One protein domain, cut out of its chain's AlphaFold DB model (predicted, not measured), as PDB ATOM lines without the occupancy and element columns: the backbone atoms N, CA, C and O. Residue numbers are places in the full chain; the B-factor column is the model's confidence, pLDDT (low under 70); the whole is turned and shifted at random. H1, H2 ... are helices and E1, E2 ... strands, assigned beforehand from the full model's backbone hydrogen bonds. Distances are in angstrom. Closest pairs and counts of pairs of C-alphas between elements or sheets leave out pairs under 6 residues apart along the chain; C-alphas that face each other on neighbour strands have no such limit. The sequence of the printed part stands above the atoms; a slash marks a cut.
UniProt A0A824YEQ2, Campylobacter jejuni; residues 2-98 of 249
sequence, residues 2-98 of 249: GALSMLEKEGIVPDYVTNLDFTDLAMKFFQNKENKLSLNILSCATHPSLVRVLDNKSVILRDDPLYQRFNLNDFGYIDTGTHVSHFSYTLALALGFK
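Overview. This is residues 2 to 98 of the 249 residues of a protein of Campylobacter jejuni (UniProt A0A824YEQ2). What is the main picture? A small sheet of three short strands, E1, E2 and E3, makes the core, with the longest helix, H5, packed slantwise over one of its faces, while the short helices H1, H2 and H3 follow one another in an arc, H2 touching both others. H1 and H4 are the elements farthest from the middle, near the two ends of the longest axis, and the long link of residues 69 to 83 leads from H4 back to H5. What are the bare facts? The printed part has 97 residues with five named helices and three named strands in the order H1 E1 H2 E2 H3 E3 H4 H5; the sheet's order is E1 E2 E3, parallel throughout, and the class is mixed, with 47 residues, under half, in named elements. It is compact, with a radius of gyration of the C-alphas of 13.4 A and spans of 41 by 33 by 22 A.

Along the chain. Where are the strands? E1 is residues 16 to 19, 10.0 A long from first to last C-alpha; E2 is residues 39 to 43, 12.9 A; E3 is residues 57 to 60, 9.9 A. C-alpha 39 is at (-6.629, -17.498, -38.360). Where are the helices? H5 is residues 84 to 94, 15.2 A long, and ends with C-alpha 94 at (-17.086, -11.739, -28.930). H1 is residues 4 to 9, beginning with C-alpha 4 at (-11.894, -27.951, -41.970); H2 is residues 24 to 30, 10.7 A, H3 residues 48 to 53 and H4 residues 65 to 68.

Arrangement. How do the strands pair? E1 and E2 are parallel at 25 degrees, with N 41 and O 17 within hydrogen-bond range at 2.8 A. E2 and E3 are parallel at 33 degrees, with N 58 and O 40 at 2.8 A. E1, H2, E2 and E2, H3, E3 are strand-helix-strand units, two parallel neighbour strands with a helix between, each with a right-handed crossover. Which helices are on the sheet? H5 makes two layers with it, a helix on one face of a sheet: its height over the sheet is 9.2 A, it lies over E1 and E2, and the closest C-alphas of H5 and E1, those of Val 84 and Asn 19, are 6.2 A apart. H5 runs slantwise to the strands, at 46 degrees to E1 on the local plane. H3 only grazes the sheet, with residues 50 to 51. How do the other helices stand? H2 touches H3, closest C-alphas Met 27 and Leu 50 at 5.9 A, at a shallow tilt of 25 degrees, the same way. H2 touches H1, closest C-alphas Phe 29 and Ser 5 at 6.1 A, at a shallow tilt of 28 degrees, the same way. H4 is not on the sheet and touches no helix. What do the helix backbones show? In H1, H3 and H5 every O i to N i+4 pair is within hydrogen-bond range; in H2 0 of 3 are, but 4 of 4 O i to N i+3 pairs are, and H4 is too short for an O i to N i+4 pair.

Size, cuts and confidence. How large is it? The two C-alphas farthest apart, those of Glu 10 and Arg 69, are 42.7 A apart. Is it whole and confident? The printed part has no cut, and the link from H4 to H5, 15 residues, is long. Its mean pLDDT is 90.0, with residues 33 to 36 under 70.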
ATOM      1  N   GLY A   2     -13.187 -30.611 -37.223       82.62
ATOM      2  CA  GLY A   2     -13.474 -31.645 -38.215       82.62
ATOM      3  C   GLY A   2     -14.080 -31.144 -39.528       82.62
ATOM      4  O   GLY A   2     -13.912 -31.795 -40.556       82.62
ATOM      5  N   ALA A   3     -14.730 -29.978 -39.525       89.12
ATOM      6  CA  ALA A   3     -15.276 -29.372 -40.735       89.12
ATOM      7  C   ALA A   3     -14.191 -28.805 -41.666       89.12
ATOM      8  O   ALA A   3     -14.466 -28.598 -42.847       89.12
ATOM      9  N   LEU A   4     -12.963 -28.567 -41.174       89.38
ATOM     10  CA  LEU A   4     -11.894 -27.951 -41.970       89.38
ATOM     11  C   LEU A   4     -11.623 -28.742 -43.256       89.38
ATOM     12  O   LEU A   4     -11.659 -28.169 -44.342       89.38
ATOM     13  N   SER A   5     -11.424 -30.058 -43.149       83.69
ATOM     14  CA  SER A   5     -11.093 -30.881 -44.316       83.69
ATOM     15  C   SER A   5     -12.246 -30.987 -45.318       83.69
ATOM     16  O   SER A   5     -12.007 -31.193 -46.506       83.69
ATOM     17  N   MET A   6     -13.494 -30.818 -44.871       85.62
ATOM     18  CA  MET A   6     -14.661 -30.768 -45.757       85.62
ATOM     19  C   MET A   6     -14.716 -29.456 -46.539       85.62
ATOM     20  O   MET A   6     -14.918 -29.483 -47.749       85.62
ATOM     21  N   LEU A   7     -14.490 -28.322 -45.872       89.69
ATOM     22  CA  LEU A   7     -14.462 -27.013 -46.527       89.69
ATOM     23  C   LEU A   7     -13.336 -26.929 -47.563       89.69
ATOM     24  O   LEU A   7     -13.568 -26.485 -48.686       89.69
ATOM     25  N   GLU A   8     -12.144 -27.424 -47.225       86.69
ATOM     26  CA  GLU A   8     -11.000 -27.435 -48.141       86.69
ATOM     27  C   GLU A   8     -11.261 -28.266 -49.408       86.69
ATOM     28  O   GLU A   8     -10.862 -27.856 -50.497       86.69
ATOM     29  N   LYS A   9     -11.970 -29.400 -49.300       86.31
ATOM     30  CA  LYS A   9     -12.342 -30.236 -50.462       86.31
ATOM     31  C   LYS A   9     -13.259 -29.509 -51.443       86.31
ATOM     32  O   LYS A   9     -13.172 -29.759 -52.641       86.31
ATOM     33  N   GLU A  10     -14.083 -28.594 -50.943       89.94
ATOM     34  CA  GLU A  10     -14.966 -27.740 -51.745       89.94
ATOM     35  C   GLU A  10     -14.293 -26.413 -52.155       89.94
ATOM     36  O   GLU A  10     -14.937 -25.524 -52.710       89.94
ATOM     37  N   GLY A  11     -12.992 -26.246 -51.881       89.62
ATOM     38  CA  GLY A  11     -12.246 -25.024 -52.196       89.62
ATOM     39  C   GLY A  11     -12.644 -23.813 -51.345       89.62
ATOM     40  O   GLY A  11     -12.377 -22.673 -51.729       89.62
ATOM     41  N   ILE A  12     -13.289 -24.035 -50.196       89.00
ATOM     42  CA  ILE A  12     -13.709 -22.983 -49.270       89.00
ATOM     43  C   ILE A  12     -12.592 -22.732 -48.259       89.00
ATOM     44  O   ILE A  12     -12.227 -23.608 -47.478       89.00
ATOM     45  N   VAL A  13     -12.089 -21.498 -48.238       89.19
ATOM     46  CA  VAL A  13     -11.084 -21.052 -47.269       89.19
ATOM     47  C   VAL A  13     -11.785 -20.380 -46.081       89.19
ATOM     48  O   VAL A  13     -12.375 -19.310 -46.266       89.19
ATOM     49  N   PRO A  14     -11.755 -20.973 -44.873       91.12
ATOM     50  CA  PRO A  14     -12.351 -20.354 -43.693       91.12
ATOM     51  C   PRO A  14     -11.575 -19.103 -43.258       91.12
ATOM     52  O   PRO A  14     -10.376 -18.989 -43.461       91.12
ATOM     53  N   ASP A  15     -12.243 -18.151 -42.608       91.12
ATOM     54  CA  ASP A  15     -11.547 -17.022 -41.967       91.12
ATOM     55  C   ASP A  15     -10.934 -17.419 -40.624       91.12
ATOM     56  O   ASP A  15      -9.825 -17.010 -40.278       91.12
ATOM     57  N   TYR A  16     -11.667 -18.233 -39.868       93.12
ATOM     58  CA  TYR A  16     -11.296 -18.687 -38.537       93.12
ATOM     59  C   TYR A  16     -11.424 -20.201 -38.471       93.12
ATOM     60  O   TYR A  16     -12.439 -20.758 -38.888       93.12
ATOM     61  N   VAL A  17     -10.421 -20.858 -37.896       94.12
ATOM     62  CA  VAL A  17     -10.481 -22.291 -37.595       94.12
ATOM     63  C   VAL A  17     -10.327 -22.479 -36.100       94.12
ATOM     64  O   VAL A  17      -9.288 -22.139 -35.535       94.12
ATOM     65  N   THR A  18     -11.348 -23.026 -35.451       95.31
ATOM     66  CA  THR A  18     -11.334 -23.260 -34.008       95.31
ATOM     67  C   THR A  18     -10.828 -24.660 -33.660       95.31
ATOM     68  O   THR A  18     -10.965 -25.631 -34.416       95.31
ATOM     69  N   ASN A  19     -10.204 -24.765 -32.488       94.94
ATOM     70  CA  ASN A  19      -9.831 -26.035 -31.878       94.94
ATOM     71  C   ASN A  19      -9.915 -25.930 -30.355       94.94
ATOM     72  O   ASN A  19      -9.415 -24.960 -29.783       94.94
ATOM     73  N   LEU A  20     -10.476 -26.946 -29.694       93.50
ATOM     74  CA  LEU A  20     -10.353 -27.100 -28.239       93.50
ATOM     75  C   LEU A  20      -9.776 -28.444 -27.788       93.50
ATOM     76  O   LEU A  20      -9.590 -28.636 -26.588       93.50
ATOM     77  N   ASP A  21      -9.516 -29.362 -28.716       91.19
ATOM     78  CA  ASP A  21      -9.071 -30.706 -28.377       91.19
ATOM     79  C   ASP A  21      -7.704 -30.672 -27.696       91.19
ATOM     80  O   ASP A  21      -6.713 -30.162 -28.233       91.19
ATOM     81  N   PHE A  22      -7.667 -31.239 -26.492       91.44
ATOM     82  CA  PHE A  22      -6.458 -31.377 -25.688       91.44
ATOM     83  C   PHE A  22      -5.641 -32.620 -26.058       91.44
ATOM     84  O   PHE A  22      -4.541 -32.799 -25.540       91.44
ATOM     85  N   THR A  23      -6.153 -33.466 -26.955       91.94
ATOM     86  CA  THR A  23      -5.443 -34.622 -27.515       91.94
ATOM     87  C   THR A  23      -4.823 -34.273 -28.867       91.94
ATOM     88  O   THR A  23      -5.183 -33.290 -29.518       91.94
ATOM     89  N   ASP A  24      -3.861 -35.072 -29.316       89.25
ATOM     90  CA  ASP A  24      -3.213 -34.896 -30.615       89.25
ATOM     91  C   ASP A  24      -4.061 -35.375 -31.802       89.25
ATOM     92  O   ASP A  24      -3.667 -35.138 -32.942       89.25
ATOM     93  N   LEU A  25      -5.243 -35.958 -31.568       87.94
ATOM     94  CA  LEU A  25      -6.162 -36.396 -32.626       87.94
ATOM     95  C   LEU A  25      -6.507 -35.268 -33.600       87.94
ATOM     96  O   LEU A  25      -6.574 -35.498 -34.809       87.94
ATOM     97  N   ALA A  26      -6.638 -34.041 -33.090       88.25
ATOM     98  CA  ALA A  26      -6.919 -32.875 -33.913       88.25
ATOM     99  C   ALA A  26      -5.880 -32.661 -35.020       88.25
ATOM    100  O   ALA A  26      -6.240 -32.163 -36.078       88.25
ATOM    101  N   MET A  27      -4.625 -33.101 -34.843       88.81
ATOM    102  CA  MET A  27      -3.577 -33.013 -35.870       88.81
ATOM    103  C   MET A  27      -4.011 -33.587 -37.219       88.81
ATOM    104  O   MET A  27      -3.552 -33.107 -38.252       88.81
ATOM    105  N   LYS A  28      -4.889 -34.599 -37.221       88.06
ATOM    106  CA  LYS A  28      -5.393 -35.221 -38.447       88.06
ATOM    107  C   LYS A  28      -6.157 -34.231 -39.330       88.06
ATOM    108  O   LYS A  28      -5.956 -34.245 -40.537       88.06
ATOM    109  N   PHE A  29      -6.923 -33.328 -38.720       86.19
ATOM    110  CA  PHE A  29      -7.700 -32.314 -39.433       86.19
ATOM    111  C   PHE A  29      -6.837 -31.196 -40.033       86.19
ATOM    112  O   PHE A  29      -7.290 -30.479 -40.913       86.19
ATOM    113  N   PHE A  30      -5.593 -31.034 -39.566       84.81
ATOM    114  CA  PHE A  30      -4.692 -29.947 -39.967       84.81
ATOM    115  C   PHE A  30      -3.494 -30.440 -40.796       84.81
ATOM    116  O   PHE A  30      -2.439 -29.805 -40.824       84.81
ATOM    117  N   GLN A  31      -3.619 -31.596 -41.454       79.06
ATOM    118  CA  GLN A  31      -2.545 -32.147 -42.291       79.06
ATOM    119  C   GLN A  31      -2.328 -31.345 -43.578       79.06
ATOM    120  O   GLN A  31      -1.213 -31.319 -44.106       79.06
ATOM    121  N   ASN A  32      -3.372 -30.679 -44.068       70.56
ATOM    122  CA  ASN A  32      -3.299 -29.879 -45.273       70.56
ATOM    123  C   ASN A  32      -2.733 -28.484 -44.962       70.56
ATOM    124  O   ASN A  32      -3.209 -27.768 -44.082       70.56
ATOM    125  N   LYS A  33      -1.660 -28.102 -45.660       60.94
ATOM    126  CA  LYS A  33      -0.874 -26.890 -45.351       60.94
ATOM    127  C   LYS A  33      -1.380 -25.626 -46.055       60.94
ATOM    128  O   LYS A  33      -0.727 -24.585 -45.965       60.94
ATOM    129  N   GLU A  34      -2.502 -25.705 -46.767       61.56
ATOM    130  CA  GLU A  34      -3.074 -24.566 -47.500       61.56
ATOM    131  C   GLU A  34      -3.794 -23.558 -46.594       61.56
ATOM    132  O   GLU A  34      -4.090 -22.439 -47.012       61.56
ATOM    133  N   ASN A  35      -3.941 -23.883 -45.308       63.38
ATOM    134  CA  ASN A  35      -4.553 -23.056 -44.272       63.38
ATOM    135  C   ASN A  35      -3.717 -21.815 -43.851       63.38
ATOM    136  O   ASN A  35      -3.668 -21.438 -42.682       63.38
ATOM    137  N   LYS A  36      -3.006 -21.172 -44.787       67.31
ATOM    138  CA  LYS A  36      -2.194 -19.971 -44.517       67.31
ATOM    139  C   LYS A  36      -3.022 -18.693 -44.421       67.31
ATOM    140  O   LYS A  36      -2.540 -17.715 -43.860       67.31
ATOM    141  N   LEU A  37      -4.220 -18.676 -44.998       78.19
ATOM    142  CA  LEU A  37      -5.074 -17.485 -45.030       78.19
ATOM    143  C   LEU A  37      -6.012 -17.386 -43.823       78.19
ATOM    144  O   LEU A  37      -6.442 -16.284 -43.495       78.19
ATOM    145  N   SER A  38      -6.283 -18.501 -43.148       88.56
ATOM    146  CA  SER A  38      -7.162 -18.528 -41.982       88.56
ATOM    147  C   SER A  38      -6.401 -18.221 -40.697       88.56
ATOM    148  O   SER A  38      -5.211 -18.519 -40.554       88.56
ATOM    149  N   LEU A  39      -7.114 -17.667 -39.721       91.25
ATOM    150  CA  LEU A  39      -6.629 -17.498 -38.360       91.25
ATOM    151  C   LEU A  39      -7.037 -18.707 -37.510       91.25
ATOM    152  O   LEU A  39      -8.217 -18.950 -37.256       91.25
ATOM    153  N   ASN A  40      -6.053 -19.461 -37.034       92.88
ATOM    154  CA  ASN A  40      -6.272 -20.594 -36.143       92.88
ATOM    155  C   ASN A  40      -6.524 -20.093 -34.715       92.88
ATOM    156  O   ASN A  40      -5.623 -19.571 -34.059       92.88
ATOM    157  N   ILE A  41      -7.747 -20.248 -34.222       94.81
ATOM    158  CA  ILE A  41      -8.179 -19.799 -32.900       94.81
ATOM    159  C   ILE A  41      -8.220 -21.004 -31.959       94.81
ATOM    160  O   ILE A  41      -9.099 -21.859 -32.028       94.81
ATOM    161  N   LEU A  42      -7.227 -21.098 -31.083       95.12
ATOM    162  CA  LEU A  42      -6.988 -22.271 -30.251       95.12
ATOM    163  C   LEU A  42      -7.452 -21.997 -28.822       95.12
ATOM    164  O   LEU A  42      -7.061 -20.997 -28.225       95.12
ATOM    165  N   SER A  43      -8.226 -22.901 -28.228       94.75
ATOM    166  CA  SER A  43      -8.422 -22.893 -26.776       94.75
ATOM    167  C   SER A  43      -7.071 -23.065 -26.081       94.75
ATOM    168  O   SER A  43      -6.214 -23.809 -26.568       94.75
ATOM    169  N   CYS A  44      -6.894 -22.456 -24.911       91.56
ATOM    170  CA  CYS A  44      -5.737 -22.693 -24.047       91.56
ATOM    171  C   CYS A  44      -5.559 -24.164 -23.624       91.56
ATOM    172  O   CYS A  44      -4.482 -24.523 -23.152       91.56
ATOM    173  N   ALA A  45      -6.581 -25.011 -23.793       90.31
ATOM    174  CA  ALA A  45      -6.499 -26.456 -23.585       90.31
ATOM    175  C   ALA A  45      -5.954 -27.235 -24.799       90.31
ATOM    176  O   ALA A  45      -5.679 -28.424 -24.673       90.31
ATOM    177  N   THR A  46      -5.792 -26.589 -25.959       94.25
ATOM    178  CA  THR A  46      -5.361 -27.244 -27.203       94.25
ATOM    179  C   THR A  46      -4.037 -27.979 -27.029       94.25
ATOM    180  O   THR A  46      -3.078 -27.433 -26.475       94.25
ATOM    181  N   HIS A  47      -3.954 -29.195 -27.574       94.81
ATOM    182  CA  HIS A  47      -2.753 -30.011 -27.468       94.81
ATOM    183  C   HIS A  47      -1.504 -29.290 -28.023       94.81
ATOM    184  O   HIS A  47      -1.520 -28.804 -29.163       94.81
ATOM    185  N   PRO A  48      -0.372 -29.267 -27.289       92.88
ATOM    186  CA  PRO A  48       0.823 -28.532 -27.701       92.88
ATOM    187  C   PRO A  48       1.401 -28.929 -29.062       92.88
ATOM    188  O   PRO A  48       2.048 -28.103 -29.705       92.88
ATOM    189  N   SER A  49       1.204 -30.172 -29.521       92.81
ATOM    190  CA  SER A  49       1.674 -30.583 -30.856       92.81
ATOM    191  C   SER A  49       1.013 -29.776 -31.963       92.81
ATOM    192  O   SER A  49       1.716 -29.333 -32.867       92.81
ATOM    193  N   LEU A  50      -0.289 -29.503 -31.844       91.44
ATOM    194  CA  LEU A  50      -1.007 -28.692 -32.820       91.44
ATOM    195  C   LEU A  50      -0.553 -27.230 -32.760       91.44
ATOM    196  O   LEU A  50      -0.230 -26.631 -33.783       91.44
ATOM    197  N   VAL A  51      -0.408 -26.682 -31.548       92.12
ATOM    198  CA  VAL A  51       0.086 -25.308 -31.341       92.12
ATOM    199  C   VAL A  51       1.449 -25.090 -32.010       92.12
ATOM    200  O   VAL A  51       1.708 -24.016 -32.555       92.12
ATOM    201  N   ARG A  52       2.335 -26.092 -31.981       90.50
ATOM    202  CA  ARG A  52       3.685 -25.995 -32.557       90.50
ATOM    203  C   ARG A  52       3.712 -25.982 -34.083       90.50
ATOM    204  O   ARG A  52       4.617 -25.361 -34.629       90.50
ATOM    205  N   VAL A  53       2.781 -26.664 -34.748       88.75
ATOM    206  CA  VAL A  53       2.810 -26.825 -36.214       88.75
ATOM    207  C   VAL A  53       1.982 -25.788 -36.962       88.75
ATOM    208  O   VAL A  53       2.263 -25.534 -38.128       88.75
ATOM    209  N   LEU A  54       0.971 -25.202 -36.316       88.56
ATOM    210  CA  LEU A  54       0.112 -24.216 -36.962       88.56
ATOM    211  C   LEU A  54       0.798 -22.857 -37.058       88.56
ATOM    212  O   LEU A  54       1.286 -22.325 -36.058       88.56
ATOM    213  N   ASP A  55       0.755 -22.264 -38.244       85.94
ATOM    214  CA  ASP A  55       1.022 -20.843 -38.457       85.94
ATOM    215  C   ASP A  55      -0.252 -20.016 -38.204       85.94
ATOM    216  O   ASP A  55      -1.317 -20.580 -37.955       85.94
ATOM    217  N   ASN A  56      -0.138 -18.679 -38.227       87.75
ATOM    218  CA  ASN A  56      -1.262 -17.735 -38.100       87.75
ATOM    219  C   ASN A  56      -2.278 -18.167 -37.037       87.75
ATOM    220  O   ASN A  56      -3.407 -18.545 -37.340       87.75
ATOM    221  N   LYS A  57      -1.834 -18.170 -35.777       90.25
ATOM    222  CA  LYS A  57      -2.596 -18.696 -34.643       90.25
ATOM    223  C   LYS A  57      -2.743 -17.679 -33.520       90.25
ATOM    224  O   LYS A  57      -1.835 -16.888 -33.266       90.25
ATOM    225  N   SER A  58      -3.854 -17.772 -32.804       91.88
ATOM    226  CA  SER A  58      -4.106 -17.095 -31.538       91.88
ATOM    227  C   SER A  58      -4.561 -18.115 -30.500       91.88
ATOM    228  O   SER A  58      -5.232 -19.089 -30.837       91.88
ATOM    229  N   VAL A  59      -4.192 -17.898 -29.238       92.00
ATOM    230  CA  VAL A  59      -4.667 -18.710 -28.114       92.00
ATOM    231  C   VAL A  59      -5.658 -17.884 -27.313       92.00
ATOM    232  O   VAL A  59      -5.331 -16.790 -26.859       92.00
ATOM    233  N   ILE A  60      -6.857 -18.423 -27.133       93.31
ATOM    234  CA  ILE A  60      -7.927 -17.809 -26.359       93.31
ATOM    235  C   ILE A  60      -7.852 -18.294 -24.918       93.31
ATOM    236  O   ILE A  60      -7.747 -19.493 -24.644       93.31
ATOM    237  N   LEU A  61      -7.909 -17.335 -23.998       92.62
ATOM    238  CA  LEU A  61      -8.041 -17.606 -22.577       92.62
ATOM    239  C   LEU A  61      -9.500 -17.920 -22.270       92.62
ATOM    240  O   LEU A  61     -10.404 -17.187 -22.677       92.62
ATOM    241  N   ARG A  62      -9.722 -19.013 -21.547       93.75
ATOM    242  CA  ARG A  62     -11.067 -19.414 -21.155       93.75
ATOM    243  C   ARG A  62     -11.607 -18.493 -20.066       93.75
ATOM    244  O   ARG A  62     -10.867 -18.125 -19.151       93.75
ATOM    245  N   ASP A  63     -12.892 -18.171 -20.155       94.25
ATOM    246  CA  ASP A  63     -13.642 -17.475 -19.110       94.25
ATOM    247  C   ASP A  63     -13.879 -18.385 -17.899       94.25
ATOM    248  O   ASP A  63     -14.947 -18.948 -17.684       94.25
ATOM    249  N   ASP A  64     -12.801 -18.619 -17.156       92.12
ATOM    250  CA  ASP A  64     -12.770 -19.471 -15.977       92.12
ATOM    251  C   ASP A  64     -11.794 -18.856 -14.949       92.12
ATOM    252  O   ASP A  64     -10.695 -18.410 -15.325       92.12
ATOM    253  N   PRO A  65     -12.163 -18.807 -13.649       92.25
ATOM    254  CA  PRO A  65     -11.340 -18.215 -12.592       92.25
ATOM    255  C   PRO A  65      -9.885 -18.711 -12.560       92.25
ATOM    256  O   PRO A  65      -8.968 -17.957 -12.207       92.25
ATOM    257  N   LEU A  66      -9.642 -19.962 -12.967       89.75
ATOM    258  CA  LEU A  66      -8.314 -20.562 -13.061       89.75
ATOM    259  C   LEU A  66      -7.401 -19.835 -14.057       89.75
ATOM    260  O   LEU A  66      -6.185 -19.788 -13.841       89.75
ATOM    261  N   TYR A  67      -7.956 -19.262 -15.126       90.38
ATOM    262  CA  TYR A  67      -7.211 -18.489 -16.122       90.38
ATOM    263  C   TYR A  67      -7.271 -16.986 -15.836       90.38
ATOM    264  O   TYR A  67      -6.275 -16.279 -16.022       90.38
ATOM    265  N   GLN A  68      -8.392 -16.489 -15.311       93.12
ATOM    266  CA  GLN A  68      -8.545 -15.077 -14.956       93.12
ATOM    267  C   GLN A  68      -7.549 -14.622 -13.885       93.12
ATOM    268  O   GLN A  68      -7.035 -13.508 -13.944       93.12
ATOM    269  N   ARG A  69      -7.160 -15.505 -12.957       92.06
ATOM    270  CA  ARG A  69      -6.158 -15.200 -11.917       92.06
ATOM    271  C   ARG A  69      -4.796 -14.742 -12.455       92.06
ATOM    272  O   ARG A  69      -4.006 -14.197 -11.680       92.06
ATOM    273  N   PHE A  70      -4.476 -14.990 -13.727       90.69
ATOM    274  CA  PHE A  70      -3.250 -14.489 -14.361       90.69
ATOM    275  C   PHE A  70      -3.339 -13.009 -14.772       90.69
ATOM    276  O   PHE A  70      -2.320 -12.444 -15.160       90.69
ATOM    277  N   ASN A  71      -4.508 -12.368 -14.627       90.75
ATOM    278  CA  ASN A  71      -4.755 -10.947 -14.900       90.75
ATOM    279  C   ASN A  71      -4.317 -10.527 -16.311       90.75
ATOM    280  O   ASN A  71      -3.714  -9.473 -16.513       90.75
ATOM    281  N   LEU A  72      -4.615 -11.374 -17.294       90.88
ATOM    282  CA  LEU A  72      -4.348 -11.153 -18.715       90.88
ATOM    283  C   LEU A  72      -5.541 -10.441 -19.381       90.88
ATOM    284  O   LEU A  72      -5.898 -10.735 -20.517       90.88
ATOM    285  N   ASN A  73      -6.146  -9.492 -18.662       91.25
ATOM    286  CA  ASN A  73      -7.429  -8.874 -19.008       91.25
ATOM    287  C   ASN A  73      -7.400  -8.133 -20.353       91.25
ATOM    288  O   ASN A  73      -8.420  -8.074 -21.030       91.25
ATOM    289  N   ASP A  74      -6.232  -7.632 -20.769       89.31
ATOM    290  CA  ASP A  74      -6.028  -6.995 -22.079       89.31
ATOM    291  C   ASP A  74      -6.379  -7.913 -23.264       89.31
ATOM    292  O   ASP A  74      -6.653  -7.419 -24.356       89.31
ATOM    293  N   PHE A  75      -6.324  -9.238 -23.081       89.19
ATOM    294  CA  PHE A  75      -6.636 -10.220 -24.125       89.19
ATOM    295  C   PHE A  75      -8.107 -10.650 -24.121       89.19
ATOM    296  O   PHE A  75      -8.553 -11.280 -25.077       89.19
ATOM    297  N   GLY A  76      -8.851 -10.310 -23.065       91.94
ATOM    298  CA  GLY A  76     -10.192 -10.826 -22.825       91.94
ATOM    299  C   GLY A  76     -10.215 -12.315 -22.468       91.94
ATOM    300  O   GLY A  76      -9.197 -13.014 -22.472       91.94
ATOM    301  N   TYR A  77     -11.414 -12.788 -22.148       95.00
ATOM    302  CA  TYR A  77     -11.704 -14.179 -21.828       95.00
ATOM    303  C   TYR A  77     -12.977 -14.589 -22.566       95.00
ATOM    304  O   TYR A  77     -13.910 -13.793 -22.662       95.00
ATOM    305  N   ILE A  78     -13.003 -15.802 -23.117       95.50
ATOM    306  CA  ILE A  78     -14.158 -16.330 -23.858       95.50
ATOM    307  C   ILE A  78     -14.580 -17.652 -23.227       95.50
ATOM    308  O   ILE A  78     -13.739 -18.498 -22.913       95.50
ATOM    309  N   ASP A  79     -15.884 -17.858 -23.063       94.88
ATOM    310  CA  ASP A  79     -16.423 -19.162 -22.690       94.88
ATOM    311  C   ASP A  79     -16.277 -20.150 -23.856       94.88
ATOM    312  O   ASP A  79     -17.100 -20.217 -24.761       94.88
ATOM    313  N   THR A  80     -15.208 -20.944 -23.843       93.19
ATOM    314  CA  THR A  80     -14.943 -21.932 -24.897       93.19
ATOM    315  C   THR A  80     -15.907 -23.127 -24.863       93.19
ATOM    316  O   THR A  80     -15.867 -23.950 -25.775       93.19
ATOM    317  N   GLY A  81     -16.741 -23.273 -23.825       92.31
ATOM    318  CA  GLY A  81     -17.646 -24.411 -23.661       92.31
ATOM    319  C   GLY A  81     -16.938 -25.769 -23.579       92.31
ATOM    320  O   GLY A  81     -15.748 -25.860 -23.264       92.31
ATOM    321  N   THR A  82     -17.691 -26.843 -23.846       90.06
ATOM    322  CA  THR A  82     -17.195 -28.236 -23.831       90.06
ATOM    323  C   THR A  82     -17.070 -28.868 -25.219       90.06
ATOM    324  O   THR A  82     -16.648 -30.013 -25.321       90.06
ATOM    325  N   HIS A  83     -17.447 -28.155 -26.282       92.12
ATOM    326  CA  HIS A  83     -17.378 -28.628 -27.665       92.12
ATOM    327  C   HIS A  83     -17.091 -27.465 -28.624       92.12
ATOM    328  O   HIS A  83     -17.325 -26.297 -28.314       92.12
ATOM    329  N   VAL A  84     -16.560 -27.793 -29.802       93.94
ATOM    330  CA  VAL A  84     -15.910 -26.826 -30.704       93.94
ATOM    331  C   VAL A  84     -16.880 -25.843 -31.328       93.94
ATOM    332  O   VAL A  84     -16.537 -24.677 -31.505       93.94
ATOM    333  N   SER A  85     -18.120 -26.258 -31.563       94.50
ATOM    334  CA  SER A  85     -19.148 -25.350 -32.051       94.50
ATOM    335  C   SER A  85     -19.550 -24.291 -31.026       94.50
ATOM    336  O   SER A  85     -19.678 -23.131 -31.406       94.50
ATOM    337  N   HIS A  86     -19.638 -24.620 -29.728       96.50
ATOM    338  CA  HIS A  86     -19.852 -23.610 -28.675       96.50
ATOM    339  C   HIS A  86     -18.746 -22.560 -28.698       96.50
ATOM    340  O   HIS A  86     -19.024 -21.361 -28.666       96.50
ATOM    341  N   PHE A  87     -17.492 -23.002 -28.818       97.06
ATOM    342  CA  PHE A  87     -16.358 -22.094 -28.942       97.06
ATOM    343  C   PHE A  87     -16.468 -21.198 -30.186       97.06
ATOM    344  O   PHE A  87     -16.253 -19.991 -30.102       97.06
ATOM    345  N   SER A  88     -16.853 -21.754 -31.335       97.00
ATOM    346  CA  SER A  88     -17.051 -20.978 -32.565       97.00
ATOM    347  C   SER A  88     -18.139 -19.911 -32.417       97.00
ATOM    348  O   SER A  88     -17.942 -18.774 -32.847       97.00
ATOM    349  N   TYR A  89     -19.269 -20.234 -31.784       97.38
ATOM    350  CA  TYR A  89     -20.356 -19.268 -31.606       97.38
ATOM    351  C   TYR A  89     -20.016 -18.193 -30.578       97.38
ATOM    352  O   TYR A  89     -20.264 -17.021 -30.831       97.38
ATOM    353  N   THR A  90     -19.393 -18.548 -29.455       97.12
ATOM    354  CA  THR A  90     -18.945 -17.559 -28.458       97.12
ATOM    355  C   THR A  90     -17.839 -16.655 -28.994       97.12
ATOM    356  O   THR A  90     -17.846 -15.457 -28.714       97.12
ATOM    357  N   LEU A  91     -16.947 -17.172 -29.845       96.38
ATOM    358  CA  LEU A  91     -16.005 -16.348 -30.599       96.38
ATOM    359  C   LEU A  91     -16.737 -15.371 -31.529       96.38
ATOM    360  O   LEU A  91     -16.408 -14.187 -31.548       96.38
ATOM    361  N   ALA A  92     -17.742 -15.834 -32.278       96.50
ATOM    362  CA  ALA A  92     -18.527 -14.964 -33.153       96.50
ATOM    363  C   ALA A  92     -19.269 -13.864 -32.363       96.50
ATOM    364  O   ALA A  92     -19.302 -12.708 -32.787       96.50
ATOM    365  N   LEU A  93     -19.798 -14.193 -31.182       96.81
ATOM    366  CA  LEU A  93     -20.386 -13.215 -30.264       96.81
ATOM    367  C   LEU A  93     -19.353 -12.180 -29.801       96.81
ATOM    368  O   LEU A  93     -19.607 -10.982 -29.901       96.81
ATOM    369  N   ALA A  94     -18.167 -12.623 -29.372       94.69
ATOM    370  CA  ALA A  94     -17.086 -11.739 -28.930       94.69
ATOM    371  C   ALA A  94     -16.572 -10.815 -30.051       94.69
ATOM    372  O   ALA A  94     -16.186  -9.676 -29.792       94.69
ATOM    373  N   LEU A  95     -16.605 -11.280 -31.303       92.94
ATOM    374  CA  LEU A  95     -16.277 -10.485 -32.493       92.94
ATOM    375  C   LEU A  95     -17.419  -9.549 -32.934       92.94
ATOM    376  O   LEU A  95     -17.236  -8.751 -33.854       92.94
ATOM    377  N   GLY A  96     -18.586  -9.614 -32.288       94.25
ATOM    378  CA  GLY A  96     -19.708  -8.705 -32.517       94.25
ATOM    379  C   GLY A  96     -20.596  -9.060 -33.711       94.25
ATOM    380  O   GLY A  96     -21.354  -8.198 -34.174       94.25
ATOM    381  N   PHE A  97     -20.540 -10.297 -34.220       95.00
ATOM    382  CA  PHE A  97     -21.434 -10.741 -35.292       95.00
ATOM    383  C   PHE A  97     -22.901 -10.689 -34.842       95.00
ATOM    384  O   PHE A  97     -23.246 -11.097 -33.738       95.00
ATOM    385  N   LYS A  98     -23.776 -10.173 -35.714       95.06
ATOM    386  CA  LYS A  98     -25.208  -9.960 -35.414       95.06
ATOM    387  C   LYS A  98     -26.143 -11.005 -36.009       95.06
ATOM    388  O   LYS A  98     -27.249 -11.179 -35.507       95.06
TER     389      LYS A  98